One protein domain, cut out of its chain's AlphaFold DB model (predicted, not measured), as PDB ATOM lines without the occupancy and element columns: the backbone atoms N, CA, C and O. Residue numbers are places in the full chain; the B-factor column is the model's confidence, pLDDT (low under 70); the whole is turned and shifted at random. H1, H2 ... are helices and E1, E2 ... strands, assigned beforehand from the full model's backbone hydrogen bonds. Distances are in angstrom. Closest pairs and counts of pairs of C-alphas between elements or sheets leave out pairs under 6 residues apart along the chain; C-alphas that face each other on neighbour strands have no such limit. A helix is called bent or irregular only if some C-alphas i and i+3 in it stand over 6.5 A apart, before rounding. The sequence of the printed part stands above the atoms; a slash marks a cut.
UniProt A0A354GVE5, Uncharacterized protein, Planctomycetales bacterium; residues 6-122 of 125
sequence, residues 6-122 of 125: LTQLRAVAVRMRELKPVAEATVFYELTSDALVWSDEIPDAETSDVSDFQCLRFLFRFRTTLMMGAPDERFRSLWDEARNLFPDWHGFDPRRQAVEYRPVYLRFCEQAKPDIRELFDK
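Overview. This is residues 6 to 122 of the 125 residues of an uncharacterized protein of Planctomycetales bacterium (UniProt A0A354GVE5). Helices H2 and H5 meet near their ends as a V, with the small two-stranded hairpin E1 and E2 between its arms; H1 and H3 pack on the other side of H2, which runs through the middle. The short H4 packs on H2's last residues, and a tail, residues 114 to 122 with H6, sticks out. The printed part has 117 residues, mostly helix, in the order H1, E1, E2, H2, H3, H4, H5, H6; the strands are antiparallel. It is compact, with a radius of gyration of the C-alphas of 15.0 A and spans of 46 by 31 by 31 A.

Along the chain. Strand E1 is residues 27 to 30 and E2 is 35 to 38. H2, residues 52 to 67, is 26.2 A long, from C-alpha 52 at (6.627, 20.461, 7.378) to C-alpha 67 at (7.564, 36.189, 28.311). H5, residues 99 to 112, is 20.4 A long, and H3, residues 73 to 85, 19.1 A. H1, residues 6 to 16, is 14.1 A long and begins at C-alpha 6 (-0.636, 17.637, 16.693). H4 is residues 94 to 97, and H6, residues 116 to 120, ends at C-alpha 120 (-3.882, 52.494, 2.022). H1, H2, H3 and, only just, H5 are irregular: C-alphas 11 and 14 are 7.3 A apart, 52 and 55 7.5 A, 74 and 77 7.4 A, 100 and 103 6.8 A.

Arrangement. E1 and E2 form a hairpin; N 28 and O 37, and N 37 and O 28, are each 2.9 A apart. The closest C-alphas of E2 and H2, Ala 35 and Arg 61, are 5.1 A apart. Those of E1 and H5, Tyr 29 and Phe 108, are 6.2 A apart. H2 is the hub, touching four helices. With residues 64 to 67 alone it touches H5, closest at C-alphas 67 and 99, 4.4 A, at a steep tilt of 60 degrees, opposite ways. With residues 63 to 67 alone it touches H4, closest at C-alphas 67 and 97, 5.3 A. With residues 58 to 62 alone it touches H3, closest at C-alphas 59 and 79, 5.7 A, at a steep tilt of 63 degrees, opposite ways. With residues 52 to 56 alone it touches H1, closest at C-alphas 8 and 55, 6.2 A, about perpendicular at 88 degrees. H1 touches H3, closest at C-alphas 13 and 85, 5.9 A, at a steep tilt of 43 degrees, the same way. The helix packing is mostly crossed, with no shallow tilt among these four pairs that have a tilt. H5 and H6 are apart. O i to N i+4 pairs are within hydrogen-bond range in 5 of 7 for H1, 8 of 12 for H2, 7 of 9 for H3, 8 of 10 for H5 and 0 of 1 for H6, which has 2 of 2 O i to N i+3 pairs; H4 is too short.

Size, cuts and confidence. The two farthest C-alphas, Asn 84 and Asp 121, are 47.8 A apart. The printed part has no cut, and the link E2 to H2, residues 39 to 51, is long. Residues 114 to 122 stand free and have pLDDT under 70.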
ATOM      1  N   LEU A   6      -1.167  18.752  15.895       91.38
ATOM      2  CA  LEU A   6      -0.636  17.637  16.693       91.38
ATOM      3  C   LEU A   6      -0.018  16.518  15.838       91.38
ATOM      4  O   LEU A   6       1.027  15.968  16.183       91.38
ATOM      5  N   THR A   7      -0.645  16.177  14.714       92.06
ATOM      6  CA  THR A   7      -0.128  15.161  13.783       92.06
ATOM      7  C   THR A   7       1.165  15.642  13.133       92.06
ATOM      8  O   THR A   7       2.121  14.876  13.029       92.06
ATOM      9  N   GLN A   8       1.225  16.925  12.766       92.25
ATOM     10  CA  GLN A   8       2.439  17.536  12.223       92.25
ATOM     11  C   GLN A   8       3.576  17.540  13.252       92.25
ATOM     12  O   GLN A   8       4.685  17.140  12.912       92.25
ATOM     13  N   LEU A   9       3.301  17.873  14.523       94.44
ATOM     14  CA  LEU A   9       4.303  17.809  15.598       94.44
ATOM     15  C   LEU A   9       4.932  16.420  15.728       94.44
ATOM     16  O   LEU A   9       6.147  16.294  15.878       94.44
ATOM     17  N   ARG A  10       4.116  15.365  15.637       94.69
ATOM     18  CA  ARG A  10       4.604  13.980  15.666       94.69
ATOM     19  C   ARG A  10       5.459  13.649  14.450       94.69
ATOM     20  O   ARG A  10       6.478  12.981  14.607       94.69
ATOM     21  N   ALA A  11       5.072  14.132  13.270       93.50
ATOM     22  CA  ALA A  11       5.823  13.920  12.037       93.50
ATOM     23  C   ALA A  11       7.210  14.583  12.084       93.50
ATOM     24  O   ALA A  11       8.193  13.969  11.677       93.50
ATOM     25  N   VAL A  12       7.317  15.791  12.649       94.12
ATOM     26  CA  VAL A  12       8.596  16.519  12.730       94.12
ATOM     27  C   VAL A  12       9.453  16.146  13.940       94.12
ATOM     28  O   VAL A  12      10.622  16.525  13.999       94.12
ATOM     29  N   ALA A  13       8.921  15.389  14.905       95.69
ATOM     30  CA  ALA A  13       9.581  15.132  16.186       95.69
ATOM     31  C   ALA A  13      10.992  14.540  16.051       95.69
ATOM     32  O   ALA A  13      11.887  14.931  16.795       95.69
ATOM     33  N   VAL A  14      11.209  13.620  15.102       94.44
ATOM     34  CA  VAL A  14      12.539  13.031  14.858       94.44
ATOM     35  C   VAL A  14      13.541  14.119  14.484       94.44
ATOM     36  O   VAL A  14      14.601  14.192  15.093       94.44
ATOM     37  N   ARG A  15      13.170  15.015  13.566       93.19
ATOM     38  CA  ARG A  15      14.036  16.108  13.121       93.19
ATOM     39  C   ARG A  15      14.296  17.124  14.231       93.19
ATOM     40  O   ARG A  15      15.424  17.573  14.397       93.19
ATOM     41  N   MET A  16      13.280  17.442  15.033       96.25
ATOM     42  CA  MET A  16      13.420  18.373  16.159       96.25
ATOM     43  C   MET A  16      14.414  17.876  17.218       96.25
ATOM     44  O   MET A  16      15.139  18.683  17.793       96.25
ATOM     45  N   ARG A  17      14.500  16.556  17.440       96.19
ATOM     46  CA  ARG A  17      15.485  15.947  18.355       96.19
ATOM     47  C   ARG A  17      16.929  16.050  17.860       96.19
ATOM     48  O   ARG A  17      17.847  15.868  18.650       96.19
ATOM     49  N   GLU A  18      17.142  16.302  16.572       94.50
ATOM     50  CA  GLU A  18      18.483  16.413  15.987       94.50
ATOM     51  C   GLU A  18      19.052  17.832  16.065       94.50
ATOM     52  O   GLU A  18      20.253  18.021  15.844       94.50
ATOM     53  N   LEU A  19      18.210  18.828  16.364       94.88
ATOM     54  CA  LEU A  19      18.642  20.214  16.484       94.88
ATOM     55  C   LEU A  19      19.634  20.355  17.635       94.88
ATOM     56  O   LEU A  19      19.418  19.866  18.745       94.88
ATOM     57  N   LYS A  20      20.734  21.053  17.363       94.00
ATOM     58  CA  LYS A  20      21.788  21.300  18.343       94.00
ATOM     59  C   LYS A  20      21.752  22.760  18.768       94.00
ATOM     60  O   LYS A  20      21.572  23.620  17.908       94.00
ATOM     61  N   PRO A  21      21.951  23.053  20.062       92.88
ATOM     62  CA  PRO A  21      22.064  24.429  20.513       92.88
ATOM     63  C   PRO A  21      23.282  25.090  19.865       92.88
ATOM     64  O   PRO A  21      24.356  24.486  19.771       92.88
ATOM     65  N   VAL A  22      23.124  26.345  19.458       94.56
ATOM     66  CA  VAL A  22      24.215  27.178  18.945       94.56
ATOM     67  C   VAL A  22      24.515  28.252  19.984       94.56
ATOM     68  O   VAL A  22      23.625  28.987  20.400       94.56
ATOM     69  N   ALA A  23      25.774  28.347  20.426       91.94
ATOM     70  CA  ALA A  23      26.174  29.306  21.463       91.94
ATOM     71  C   ALA A  23      25.866  30.760  21.061       91.94
ATOM     72  O   ALA A  23      25.405  31.545  21.881       91.94
ATOM     73  N   GLU A  24      26.049  31.064  19.777       94.06
ATOM     74  CA  GLU A  24      25.804  32.372  19.166       94.06
ATOM     75  C   GLU A  24      24.452  32.425  18.429       94.06
ATOM     76  O   GLU A  24      24.320  33.105  17.410       94.06
ATOM     77  N   ALA A  25      23.450  31.659  18.884       95.50
ATOM     78  CA  ALA A  25      22.125  31.669  18.269       95.50
ATOM     79  C   ALA A  25      21.542  33.089  18.267       95.50
ATOM     80  O   ALA A  25      21.397  33.726  19.316       95.50
ATOM     81  N   THR A  26      21.185  33.584  17.085       95.12
ATOM     82  CA  THR A  26      20.625  34.926  16.931       95.12
ATOM     83  C   THR A  26      19.118  34.884  17.116       95.12
ATOM     84  O   THR A  26      18.451  33.947  16.681       95.12
ATOM     85  N   VAL A  27      18.573  35.907  17.775       95.81
ATOM     86  CA  VAL A  27      17.125  36.076  17.933       95.81
ATOM     87  C   VAL A  27      16.585  36.976  16.828       95.81
ATOM     88  O   VAL A  27      17.153  38.031  16.535       95.81
ATOM     89  N   PHE A  28      15.464  36.584  16.241       94.06
ATOM     90  CA  PHE A  28      14.735  37.378  15.262       94.06
ATOM     91  C   PHE A  28      13.229  37.263  15.497       94.06
ATOM     92  O   PHE A  28      12.758  36.426  16.266       94.06
ATOM     93  N   TYR A  29      12.476  38.152  14.859       94.94
ATOM     94  CA  TYR A  29      11.023  38.163  14.928       94.94
ATOM     95  C   TYR A  29      10.436  37.469  13.706       94.94
ATOM     96  O   TYR A  29      10.734  37.844  12.571       94.94
ATOM     97  N   GLU A  30       9.611  36.456  13.944       92.81
ATOM     98  CA  GLU A  30       8.922  35.711  12.900       92.81
ATOM     99  C   GLU A  30       7.472  36.212  12.813       92.81
ATOM    100  O   GLU A  30       6.693  36.134  13.764       92.81
ATOM    101  N   LEU A  31       7.136  36.798  11.660       90.62
ATOM    102  CA  LEU A  31       5.907  37.566  11.468       90.62
ATOM    103  C   LEU A  31       4.647  36.693  11.511       90.62
ATOM    104  O   LEU A  31       3.610  37.151  11.988       90.62
ATOM    105  N   THR A  32       4.706  35.458  11.006       89.44
ATOM    106  CA  THR A  32       3.514  34.605  10.868       89.44
ATOM    107  C   THR A  32       3.057  33.996  12.191       89.44
ATOM    108  O   THR A  32       1.868  33.725  12.369       89.44
ATOM    109  N   SER A  33       3.980  33.814  13.131       92.56
ATOM    110  CA  SER A  33       3.728  33.377  14.502       92.56
ATOM    111  C   SER A  33       3.589  34.531  15.489       92.56
ATOM    112  O   SER A  33       3.128  34.282  16.601       92.56
ATOM    113  N   ASP A  34       3.947  35.766  15.109       94.69
ATOM    114  CA  ASP A  34       4.054  36.906  16.029       94.69
ATOM    115  C   ASP A  34       4.873  36.499  17.269       94.69
ATOM    116  O   ASP A  34       4.384  36.460  18.408       94.69
ATOM    117  N   ALA A  35       6.115  36.076  17.015       96.50
ATOM    118  CA  ALA A  35       6.978  35.472  18.021       96.50
ATOM    119  C   ALA A  35       8.454  35.831  17.842       96.50
ATOM    120  O   ALA A  35       8.930  36.112  16.741       96.50
ATOM    121  N   LEU A  36       9.198  35.756  18.946       97.06
ATOM    122  CA  LEU A  36      10.656  35.665  18.887       97.06
ATOM    123  C   LEU A  36      11.058  34.226  18.581       97.06
ATOM    124  O   LEU A  36      10.501  33.312  19.190       97.06
ATOM    125  N   VAL A  37      12.031  34.038  17.694       96.62
ATOM    126  CA  VAL A  37      12.599  32.741  17.301       96.62
ATOM    127  C   VAL A  37      14.120  32.842  17.291       96.62
ATOM    128  O   VAL A  37      14.674  33.884  16.938       96.62
ATOM    129  N   TRP A  38      14.798  31.775  17.709       96.94
ATOM    130  CA  TRP A  38      16.255  31.689  17.642       96.94
ATOM    131  C   TRP A  38      16.689  30.887  16.422       96.94
ATOM    132  O   TRP A  38      16.030  29.926  16.027       96.94
ATOM    133  N   SER A  39      17.824  31.256  15.837       94.81
ATOM    134  CA  SER A  39      18.336  30.649  14.606       94.81
ATOM    135  C   SER A  39      18.610  29.146  14.709       94.81
ATOM    136  O   SER A  39      18.636  28.472  13.687       94.81
ATOM    137  N   ASP A  40      18.812  28.610  15.912       95.62
ATOM    138  CA  ASP A  40      19.008  27.178  16.138       95.62
ATOM    139  C   ASP A  40      17.692  26.397  16.307       95.62
ATOM    140  O   ASP A  40      17.722  25.173  16.433       95.62
ATOM    141  N   GLU A  41      16.531  27.067  16.338       95.69
ATOM    142  CA  GLU A  41      15.216  26.447  16.622       95.69
ATOM    143  C   GLU A  41      14.539  25.862  15.405       95.69
ATOM    144  O   GLU A  41      13.555  25.131  15.543       95.69
ATOM    145  N   ILE A  42      15.063  26.200  14.236       91.88
ATOM    146  CA  ILE A  42      14.509  25.830  12.952       91.88
ATOM    147  C   ILE A  42      15.508  24.885  12.281       91.88
ATOM    148  O   ILE A  42      16.713  25.148  12.299       91.88
ATOM    149  N   PRO A  43      15.034  23.785  11.686       88.50
ATOM    150  CA  PRO A  43      15.866  22.941  10.844       88.50
ATOM    151  C   PRO A  43      16.460  23.706   9.664       88.50
ATOM    152  O   PRO A  43      15.866  24.646   9.145       88.50
ATOM    153  N   ASP A  44      17.623  23.252   9.211       84.56
ATOM    154  CA  ASP A  44      18.292  23.833   8.053       84.56
ATOM    155  C   ASP A  44      17.398  23.749   6.803       84.56
ATOM    156  O   ASP A  44      16.967  22.656   6.407       84.56
ATOM    157  N   ALA A  45      17.142  24.912   6.197       79.12
ATOM    158  CA  ALA A  45      16.294  25.087   5.024       79.12
ATOM    159  C   ALA A  45      16.836  24.375   3.774       79.12
ATOM    160  O   ALA A  45      16.056  24.040   2.887       79.12
ATOM    161  N   GLU A  46      18.141  24.090   3.697       80.62
ATOM    162  CA  GLU A  46      18.713  23.320   2.582       80.62
ATOM    163  C   GLU A  46      18.323  21.837   2.633       80.62
ATOM    164  O   GLU A  46      18.354  21.136   1.624       80.62
ATOM    165  N   THR A  47      17.948  21.349   3.817       79.94
ATOM    166  CA  THR A  47      17.696  19.921   4.073       79.94
ATOM    167  C   THR A  47      16.251  19.616   4.448       79.94
ATOM    168  O   THR A  47      15.921  18.455   4.691       79.94
ATOM    169  N   SER A  48      15.400  20.640   4.534       81.19
ATOM    170  CA  SER A  48      14.085  20.538   5.165       81.19
ATOM    171  C   SER A  48      13.053  21.377   4.412       81.19
ATOM    172  O   SER A  48      13.296  22.547   4.125       81.19
ATOM    173  N   ASP A  49      11.880  20.805   4.125       82.19
ATOM    174  CA  ASP A  49      10.765  21.562   3.552       82.19
ATOM    175  C   ASP A  49      10.120  22.428   4.642       82.19
ATOM    176  O   ASP A  49       9.657  21.936   5.670       82.19
ATOM    177  N   VAL A  50      10.077  23.743   4.420       75.12
ATOM    178  CA  VAL A  50       9.505  24.721   5.360       75.12
ATOM    179  C   VAL A  50       8.036  24.413   5.684       75.12
ATOM    180  O   VAL A  50       7.557  24.759   6.769       75.12
ATOM    181  N   SER A  51       7.305  23.768   4.771       81.12
ATOM    182  CA  SER A  51       5.903  23.399   4.979       81.12
ATOM    183  C   SER A  51       5.709  22.352   6.085       81.12
ATOM    184  O   SER A  51       4.695  22.406   6.785       81.12
ATOM    185  N   ASP A  52       6.699  21.493   6.337       84.50
ATOM    186  CA  ASP A  52       6.627  20.461   7.378       84.50
ATOM    187  C   ASP A  52       6.679  21.069   8.791       84.50
ATOM    188  O   ASP A  52       6.028  20.594   9.725       84.50
ATOM    189  N   PHE A  53       7.395  22.184   8.950       88.69
ATOM    190  CA  PHE A  53       7.655  22.827  10.249       88.69
ATOM    191  C   PHE A  53       6.670  23.944  10.585       88.69
ATOM    192  O   PHE A  53       6.799  24.631  11.598       88.69
ATOM    193  N   GLN A  54       5.626  24.092   9.776       89.00
ATOM    194  CA  GLN A  54       4.562  25.066   9.972       89.00
ATOM    195  C   GLN A  54       3.867  24.941  11.335       89.00
ATOM    196  O   GLN A  54       3.396  25.944  11.869       89.00
ATOM    197  N   CYS A  55       3.816  23.749  11.933       92.75
ATOM    198  CA  CYS A  55       3.266  23.549  13.277       92.75
ATOM    199  C   CYS A  55       4.100  24.207  14.394       92.75
ATOM    200  O   CYS A  55       3.546  24.541  15.444       92.75
ATOM    201  N   LEU A  56       5.396  24.466  14.175       95.38
ATOM    202  CA  LEU A  56       6.268  25.097  15.174       95.38
ATOM    203  C   LEU A  56       5.846  26.535  15.489       95.38
ATOM    204  O   LEU A  56       6.072  27.007  16.603       95.38
ATOM    205  N   ARG A  57       5.147  27.201  14.559       95.19
ATOM    206  CA  ARG A  57       4.615  28.563  14.734       95.19
ATOM    207  C   ARG A  57       3.801  28.714  16.026       95.19
ATOM    208  O   ARG A  57       3.888  29.729  16.709       95.19
ATOM    209  N   PHE A  58       3.047  27.676  16.396       96.12
ATOM    210  CA  PHE A  58       2.225  27.671  17.606       96.12
ATOM    211  C   PHE A  58       3.076  27.566  18.877       96.12
ATOM    212  O   PHE A  58       2.748  28.184  19.890       96.12
ATOM    213  N   LEU A  59       4.196  26.840  18.812       97.88
ATOM    214  CA  LEU A  59       5.148  26.718  19.916       97.88
ATOM    215  C   LEU A  59       5.892  28.036  20.142       97.88
ATOM    216  O   LEU A  59       5.993  28.498  21.279       97.88
ATOM    217  N   PHE A  60       6.351  28.675  19.062       97.75
ATOM    218  CA  PHE A  60       6.995  29.990  19.117       97.75
ATOM    219  C   PHE A  60       6.068  31.036  19.732       97.75
ATOM    220  O   PHE A  60       6.470  31.783  20.637       97.75
ATOM    221  N   ARG A  61       4.803  31.045  19.295       97.38
ATOM    222  CA  ARG A  61       3.788  31.943  19.840       97.38
ATOM    223  C   ARG A  61       3.559  31.694  21.325       97.38
ATOM    224  O   ARG A  61       3.649  32.635  22.112       97.38
ATOM    225  N   PHE A  62       3.313  30.445  21.722       98.25
ATOM    226  CA  PHE A  62       3.087  30.113  23.127       98.25
ATOM    227  C   PHE A  62       4.261  30.558  24.004       98.25
ATOM    228  O   PHE A  62       4.060  31.268  24.992       98.25
ATOM    229  N   ARG A  63       5.501  30.257  23.601       98.12
ATOM    230  CA  ARG A  63       6.688  30.708  24.334       98.12
ATOM    231  C   ARG A  63       6.748  32.223  24.478       98.12
ATOM    232  O   ARG A  63       7.018  32.723  25.565       98.12
ATOM    233  N   THR A  64       6.491  32.957  23.401       97.50
ATOM    234  CA  THR A  64       6.506  34.424  23.443       97.50
ATOM    235  C   THR A  64       5.459  34.944  24.431       97.50
ATOM    236  O   THR A  64       5.737  35.850  25.211       97.50
ATOM    237  N   THR A  65       4.283  34.317  24.497       97.25
ATOM    238  CA  THR A  65       3.235  34.701  25.457       97.25
ATOM    239  C   THR A  65       3.602  34.404  26.918       97.25
ATOM    240  O   THR A  65       3.151  35.124  27.812       97.25
ATOM    241  N   LEU A  66       4.494  33.434  27.177       97.56
ATOM    242  CA  LEU A  66       5.082  33.227  28.508       97.56
ATOM    243  C   LEU A  66       5.931  34.430  28.939       97.56
ATOM    244  O   LEU A  66       5.764  34.911  30.058       97.56
ATOM    245  N   MET A  67       6.755  34.984  28.038       96.81
ATOM    246  CA  MET A  67       7.564  36.189  28.311       96.81
ATOM    247  C   MET A  67       6.691  37.400  28.673       96.81
ATOM    248  O   MET A  67       7.116  38.303  29.394       96.81
ATOM    249  N   MET A  68       5.456  37.430  28.165       95.81
ATOM    250  CA  MET A  68       4.487  38.495  28.425       95.81
ATOM    251  C   MET A  68       3.739  38.325  29.754       95.81
ATOM    252  O   MET A  68       3.044  39.252  30.171       95.81
ATOM    253  N   GLY A  69       3.870  37.172  30.420       96.06
ATOM    254  CA  GLY A  69       3.119  36.832  31.632       96.06
ATOM    255  C   GLY A  69       1.636  36.531  31.384       96.06
ATOM    256  O   GLY A  69       0.853  36.516  32.329       96.06
ATOM    257  N   ALA A  70       1.245  36.311  30.127       95.50
ATOM    258  CA  ALA A  70      -0.133  36.059  29.712       95.50
ATOM    259  C   ALA A  70      -0.160  34.929  28.666       95.50
ATOM    260  O   ALA A  70      -0.344  35.213  27.480       95.50
ATOM    261  N   PRO A  71       0.087  33.668  29.076       96.00
ATOM    262  CA  PRO A  71       0.157  32.537  28.157       96.00
ATOM    263  C   PRO A  71      -1.133  32.376  27.353       96.00
ATOM    264  O   PRO A  71      -2.237  32.420  27.898       96.00
ATOM    265  N   ASP A  72      -0.991  32.150  26.050       96.00
ATOM    266  CA  ASP A  72      -2.120  31.857  25.172       96.00
ATOM    267  C   ASP A  72      -2.506  30.379  25.281       96.00
ATOM    268  O   ASP A  72      -1.978  29.507  24.586       96.00
ATOM    269  N   GLU A  73      -3.443  30.101  26.182       96.38
ATOM    270  CA  GLU A  73      -3.869  28.750  26.560       96.38
ATOM    271  C   GLU A  73      -4.396  27.899  25.389       96.38
ATOM    272  O   GLU A  73      -4.398  26.671  25.471       96.38
ATOM    273  N   ARG A  74      -4.747  28.513  24.250       95.50
ATOM    274  CA  ARG A  74      -5.124  27.794  23.019       95.50
ATOM    275  C   ARG A  74      -4.002  26.904  22.481       95.50
ATOM    276  O   ARG A  74      -4.286  25.915  21.812       95.50
ATOM    277  N   PHE A  75      -2.744  27.248  22.760       96.19
ATOM    278  CA  PHE A  75      -1.570  26.518  22.273       96.19
ATOM    279  C   PHE A  75      -0.914  25.634  23.341       96.19
ATOM    280  O   PHE A  75       0.076  24.967  23.040       96.19
ATOM    281  N   ARG A  76      -1.460  25.578  24.567       96.56
ATOM    282  CA  ARG A  76      -0.874  24.786  25.659       96.56
ATOM    283  C   ARG A  76      -0.761  23.304  25.312       96.56
ATOM    284  O   ARG A  76       0.283  22.710  25.541       96.56
ATOM    285  N   SER A  77      -1.798  22.714  24.719       96.12
ATOM    286  CA  SER A  77      -1.788  21.286  24.368       96.12
ATOM    287  C   SER A  77      -0.681  20.938  23.367       96.12
ATOM    288  O   SER A  77      -0.024  19.912  23.511       96.12
ATOM    289  N   LEU A  78      -0.437  21.811  22.385       96.69
ATOM    290  CA  LEU A  78       0.651  21.658  21.417       96.69
ATOM    291  C   LEU A  78       2.017  21.802  22.089       96.69
ATOM    292  O   LEU A  78       2.923  21.026  21.799       96.69
ATOM    293  N   TRP A  79       2.152  22.772  22.993       97.88
ATOM    294  CA  TRP A  79       3.371  22.980  23.769       97.88
ATOM    295  C   TRP A  79       3.718  21.771  24.636       97.88
ATOM    296  O   TRP A  79       4.848  21.284  24.590       97.88
ATOM    297  N   ASP A  80       2.748  21.251  25.383       97.94
ATOM    298  CA  ASP A  80       2.948  20.108  26.269       97.94
ATOM    299  C   ASP A  80       3.245  18.827  25.468       97.94
ATOM    300  O   ASP A  80       4.163  18.081  25.816       97.94
ATOM    301  N   GLU A  81       2.554  18.598  24.343       97.88
ATOM    302  CA  GLU A  81       2.854  17.474  23.442       97.88
ATOM    303  C   GLU A  81       4.266  17.592  22.853       97.88
ATOM    304  O   GLU A  81       5.023  16.622  22.846       97.88
ATOM    305  N   ALA A  82       4.667  18.780  22.402       98.00
ATOM    306  CA  ALA A  82       6.004  19.025  21.876       98.00
ATOM    307  C   ALA A  82       7.096  18.747  22.928       98.00
ATOM    308  O   ALA A  82       8.101  18.106  22.617       98.00
ATOM    309  N   ARG A  83       6.871  19.138  24.192       98.00
ATOM    310  CA  ARG A  83       7.773  18.816  25.314       98.00
ATOM    311  C   ARG A  83       7.900  17.317  25.560       98.00
ATOM    312  O   ARG A  83       8.975  16.866  25.944       98.00
ATOM    313  N   ASN A  84       6.840  16.547  25.326       98.12
ATOM    314  CA  ASN A  84       6.893  15.088  25.417       98.12
ATOM    315  C   ASN A  84       7.618  14.466  24.214       98.12
ATOM    316  O   ASN A  84       8.355  13.492  24.360       98.12
ATOM    317  N   LEU A  85       7.411  15.017  23.015       98.06
ATOM    318  CA  LEU A  85       7.963  14.478  21.776       98.06
ATOM    319  C   LEU A  85       9.457  14.776  21.613       98.06
ATOM    320  O   LEU A  85      10.191  13.890  21.180       98.06
ATOM    321  N   PHE A  86       9.924  15.978  21.937       97.69
ATOM    322  CA  PHE A  86      11.316  16.407  21.752       97.69
ATOM    323  C   PHE A  86      11.800  17.253  22.948       97.69
ATOM    324  O   PHE A  86      12.029  18.453  22.813       97.69
ATOM    325  N   PRO A  87      11.972  16.641  24.135       97.62
ATOM    326  CA  PRO A  87      12.199  17.365  25.392       97.62
ATOM    327  C   PRO A  87      13.468  18.228  25.410       97.62
ATOM    328  O   PRO A  87      13.500  19.239  26.107       97.62
ATOM    329  N   ASP A  88      14.483  17.854  24.628       96.75
ATOM    330  CA  ASP A  88      15.783  18.534  24.581       96.75
ATOM    331  C   ASP A  88      15.825  19.713  23.596       96.75
ATOM    332  O   ASP A  88      16.869  20.344  23.422       96.75
ATOM    333  N   TRP A  89      14.704  20.036  22.941       97.44
ATOM    334  CA  TRP A  89      14.641  21.214  22.085       97.44
ATOM    335  C   TRP A  89      14.861  22.477  22.910       97.44
ATOM    336  O   TRP A  89      14.116  22.800  23.836       97.44
ATOM    337  N   HIS A  90      15.895  23.222  22.547       95.50
ATOM    338  CA  HIS A  90      16.351  24.397  23.288       95.50
ATOM    339  C   HIS A  90      15.342  25.557  23.285       95.50
ATOM    340  O   HIS A  90      15.441  26.436  24.137       95.50
ATOM    341  N   GLY A  91      14.300  25.520  22.445       95.75
ATOM    342  CA  GLY A  91      13.149  26.416  22.563       95.75
ATOM    343  C   GLY A  91      12.416  26.293  23.909       95.75
ATOM    344  O   GLY A  91      11.757  27.247  24.334       95.75
ATOM    345  N   PHE A  92      12.581  25.166  24.614       97.44
ATOM    346  CA  PHE A  92      12.082  24.925  25.974       97.44
ATOM    347  C   PHE A  92      13.017  25.405  27.090       97.44
ATOM    348  O   PHE A  92      12.660  25.273  28.265       97.44
ATOM    349  N   ASP A  93      14.172  25.983  26.764       95.88
ATOM    350  CA  ASP A  93      15.071  26.569  27.754       95.88
ATOM    351  C   ASP A  93      14.332  27.676  28.537       95.88
ATOM    352  O   ASP A  93      13.820  28.620  27.920       95.88
ATOM    353  N   PRO A  94      14.256  27.601  29.882       95.88
ATOM    354  CA  PRO A  94      13.609  28.627  30.699       95.88
ATOM    355  C   PRO A  94      14.172  30.030  30.467       95.88
ATOM    356  O   PRO A  94      13.438  31.013  30.558       95.88
ATOM    357  N   ARG A  95      15.455  30.141  30.101       95.81
ATOM    358  CA  ARG A  95      16.080  31.424  29.760       95.81
ATOM    359  C   ARG A  95      15.408  32.051  28.543       95.81
ATOM    360  O   ARG A  95      15.190  33.251  28.541       95.81
ATOM    361  N   ARG A  96      14.984  31.254  27.555       95.44
ATOM    362  CA  ARG A  96      14.246  31.723  26.366       95.44
ATOM    363  C   ARG A  96      12.759  31.975  26.631       95.44
ATOM    364  O   ARG A  96      12.038  32.339  25.715       95.44
ATOM    365  N   GLN A  97      12.277  31.784  27.857       95.56
ATOM    366  CA  GLN A  97      10.910  32.122  28.288       95.56
ATOM    367  C   GLN A  97      10.884  33.365  29.185       95.56
ATOM    368  O   GLN A  97       9.820  33.792  29.631       95.56
ATOM    369  N   ALA A  98      12.058  33.920  29.478       95.56
ATOM    370  CA  ALA A  98      12.236  34.907  30.518       95.56
ATOM    371  C   ALA A  98      11.655  36.278  30.115       95.56
ATOM    372  O   ALA A  98      11.665  36.672  28.943       95.56
ATOM    373  N   VAL A  99      11.124  37.006  31.101       96.44
ATOM    374  CA  VAL A  99      10.446  38.304  30.915       96.44
ATOM    375  C   VAL A  99      11.381  39.378  30.346       96.44
ATOM    376  O   VAL A  99      10.938  40.351  29.744       96.44
ATOM    377  N   GLU A 100      12.688  39.182  30.465       96.00
ATOM    378  CA  GLU A 100      13.754  40.018  29.922       96.00
ATOM    379  C   GLU A 100      13.700  40.122  28.390       96.00
ATOM    380  O   GLU A 100      14.178  41.107  27.827       96.00
ATOM    381  N   TYR A 101      13.068  39.163  27.702       95.81
ATOM    382  CA  TYR A 101      12.846  39.217  26.254       95.81
ATOM    383  C   TYR A 101      11.612  40.029  25.846       95.81
ATOM    384  O   TYR A 101      11.467  40.371  24.670       95.81
ATOM    385  N   ARG A 102      10.747  40.421  26.788       96.25
ATOM    386  CA  ARG A 102       9.556  41.232  26.492       96.25
ATOM    387  C   ARG A 102       9.887  42.555  25.787       96.25
ATOM    388  O   ARG A 102       9.249  42.831  24.773       96.25
ATOM    389  N   PRO A 103      10.861  43.375  26.237       96.44
ATOM    390  CA  PRO A 103      11.227  44.595  25.516       96.44
ATOM    391  C   PRO A 103      11.762  44.316  24.105       96.44
ATOM    392  O   PRO A 103      11.512  45.099  23.191       96.44
ATOM    393  N   VAL A 104      12.463  43.192  23.911       95.31
ATOM    394  CA  VAL A 104      12.973  42.768  22.597       95.31
ATOM    395  C   VAL A 104      11.811  42.450  21.657       95.31
ATOM    396  O   VAL A 104      11.766  42.979  20.547       95.31
ATOM    397  N   TYR A 105      10.846  41.653  22.123       95.69
ATOM    398  CA  TYR A 105       9.624  41.334  21.385       95.69
ATOM    399  C   TYR A 105       8.834  42.593  21.012       95.69
ATOM    400  O   TYR A 105       8.509  42.781  19.843       95.69
ATOM    401  N   LEU A 106       8.582  43.486  21.974       94.75
ATOM    402  CA  LEU A 106       7.824  44.716  21.728       94.75
ATOM    403  C   LEU A 106       8.501  45.611  20.687       94.75
ATOM    404  O   LEU A 106       7.826  46.093  19.780       94.75
ATOM    405  N   ARG A 107       9.831  45.762  20.754       94.25
ATOM    406  CA  ARG A 107      10.593  46.530  19.759       94.25
ATOM    407  C   ARG A 107      10.429  45.953  18.355       94.25
ATOM    408  O   ARG A 107      10.193  46.704  17.414       94.25
ATOM    409  N   PHE A 108      10.558  44.635  18.202       92.81
ATOM    410  CA  PHE A 108      10.376  44.000  16.897       92.81
ATOM    411  C   PHE A 108       8.933  44.108  16.399       92.81
ATOM    412  O   PHE A 108       8.722  44.425  15.233       92.81
ATOM    413  N   CYS A 109       7.949  43.904  17.274       88.81
ATOM    414  CA  CYS A 109       6.533  44.036  16.941       88.81
ATOM    415  C   CYS A 109       6.202  45.457  16.457       88.81
ATOM    416  O   CYS A 109       5.478  45.627  15.481       88.81
ATOM    417  N   GLU A 110       6.760  46.489  17.094       89.31
ATOM    418  CA  GLU A 110       6.612  47.881  16.652       89.31
ATOM    419  C   GLU A 110       7.246  48.132  15.282       89.31
ATOM    420  O   GLU A 110       6.625  48.780  14.445       89.31
ATOM    421  N   GLN A 111       8.439  47.589  15.032       86.81
ATOM    422  CA  GLN A 111       9.140  47.718  13.749       86.81
ATOM    423  C   GLN A 111       8.476  46.928  12.613       86.81
ATOM    424  O   GLN A 111       8.600  47.306  11.453       86.81
ATOM    425  N   ALA A 112       7.794  45.829  12.937       82.00
ATOM    426  CA  ALA A 112       7.119  44.970  11.972       82.00
ATOM    427  C   ALA A 112       5.714  45.464  11.596       82.00
ATOM    428  O   ALA A 112       5.118  44.937  10.656       82.00
ATOM    429  N   LYS A 113       5.164  46.456  12.313       70.50
ATOM    430  CA  LYS A 113       3.920  47.114  11.905       70.50
ATOM    431  C   LYS A 113       4.197  47.878  10.608       70.50
ATOM    432  O   LYS A 113       5.031  48.782  10.632       70.50
ATOM    433  N   PRO A 114       3.507  47.556   9.501       62.94
ATOM    434  CA  PRO A 114       3.580  48.386   8.308       62.94
ATOM    435  C   PRO A 114       3.176  49.811   8.685       62.94
ATOM    436  O   PRO A 114       2.276  49.984   9.519       62.94
ATOM    437  N   ASP A 115       3.792  50.824   8.072       58.09
ATOM    438  CA  ASP A 115       3.213  52.161   8.155       58.09
ATOM    439  C   ASP A 115       1.795  52.052   7.586       58.09
ATOM    440  O   ASP A 115       1.583  51.625   6.451       58.09
ATOM    441  N   ILE A 116       0.798  52.382   8.408       56.31
ATOM    442  CA  ILE A 116      -0.616  52.305   8.032       56.31
ATOM    443  C   ILE A 116      -0.862  53.095   6.734       56.31
ATOM    444  O   ILE A 116      -1.733  52.723   5.955       56.31
ATOM    445  N   ARG A 117      -0.058  54.129   6.455       54.44
ATOM    446  CA  ARG A 117      -0.105  54.903   5.206       54.44
ATOM    447  C   ARG A 117       0.235  54.058   3.972       54.44
ATOM    448  O   ARG A 117      -0.468  54.141   2.973       54.44
ATOM    449  N   GLU A 118       1.217  53.164   4.062       56.34
ATOM    450  CA  GLU A 118       1.645  52.300   2.949       56.34
ATOM    451  C   GLU A 118       0.614  51.218   2.591       56.34
ATOM    452  O   GLU A 118       0.589  50.720   1.463       56.34
ATOM    453  N   LEU A 119      -0.271  50.857   3.526       56.66
ATOM    454  CA  LEU A 119      -1.339  49.879   3.292       56.66
ATOM    455  C   LEU A 119      -2.549  50.472   2.555       56.66
ATOM    456  O   LEU A 119      -3.278  49.727   1.898       56.66
ATOM    457  N   PHE A 120      -2.755  51.790   2.645       57.66
ATOM    458  CA  PHE A 120      -3.882  52.494   2.022       57.66
ATOM    459  C   PHE A 120      -3.502  53.302   0.767       57.66
ATOM    460  O   PHE A 120      -4.400  53.763   0.070       57.66
ATOM    461  N   ASP A 121      -2.212  53.398   0.425       56.34
ATOM    462  CA  ASP A 121      -1.708  54.101  -0.770       56.34
ATOM    463  C   ASP A 121      -1.584  53.219  -2.032       56.34
ATOM    464  O   ASP A 121      -0.979  53.627  -3.026       56.34
ATOM    465  N   LYS A 122      -2.180  52.017  -2.067       48.62
ATOM    466  CA  LYS A 122      -2.305  51.285  -3.341       48.62
ATOM    467  C   LYS A 122      -3.393  51.941  -4.202       48.62
ATOM    468  O   LYS A 122      -4.564  51.847  -3.829       48.62
TER     469      LYS A 122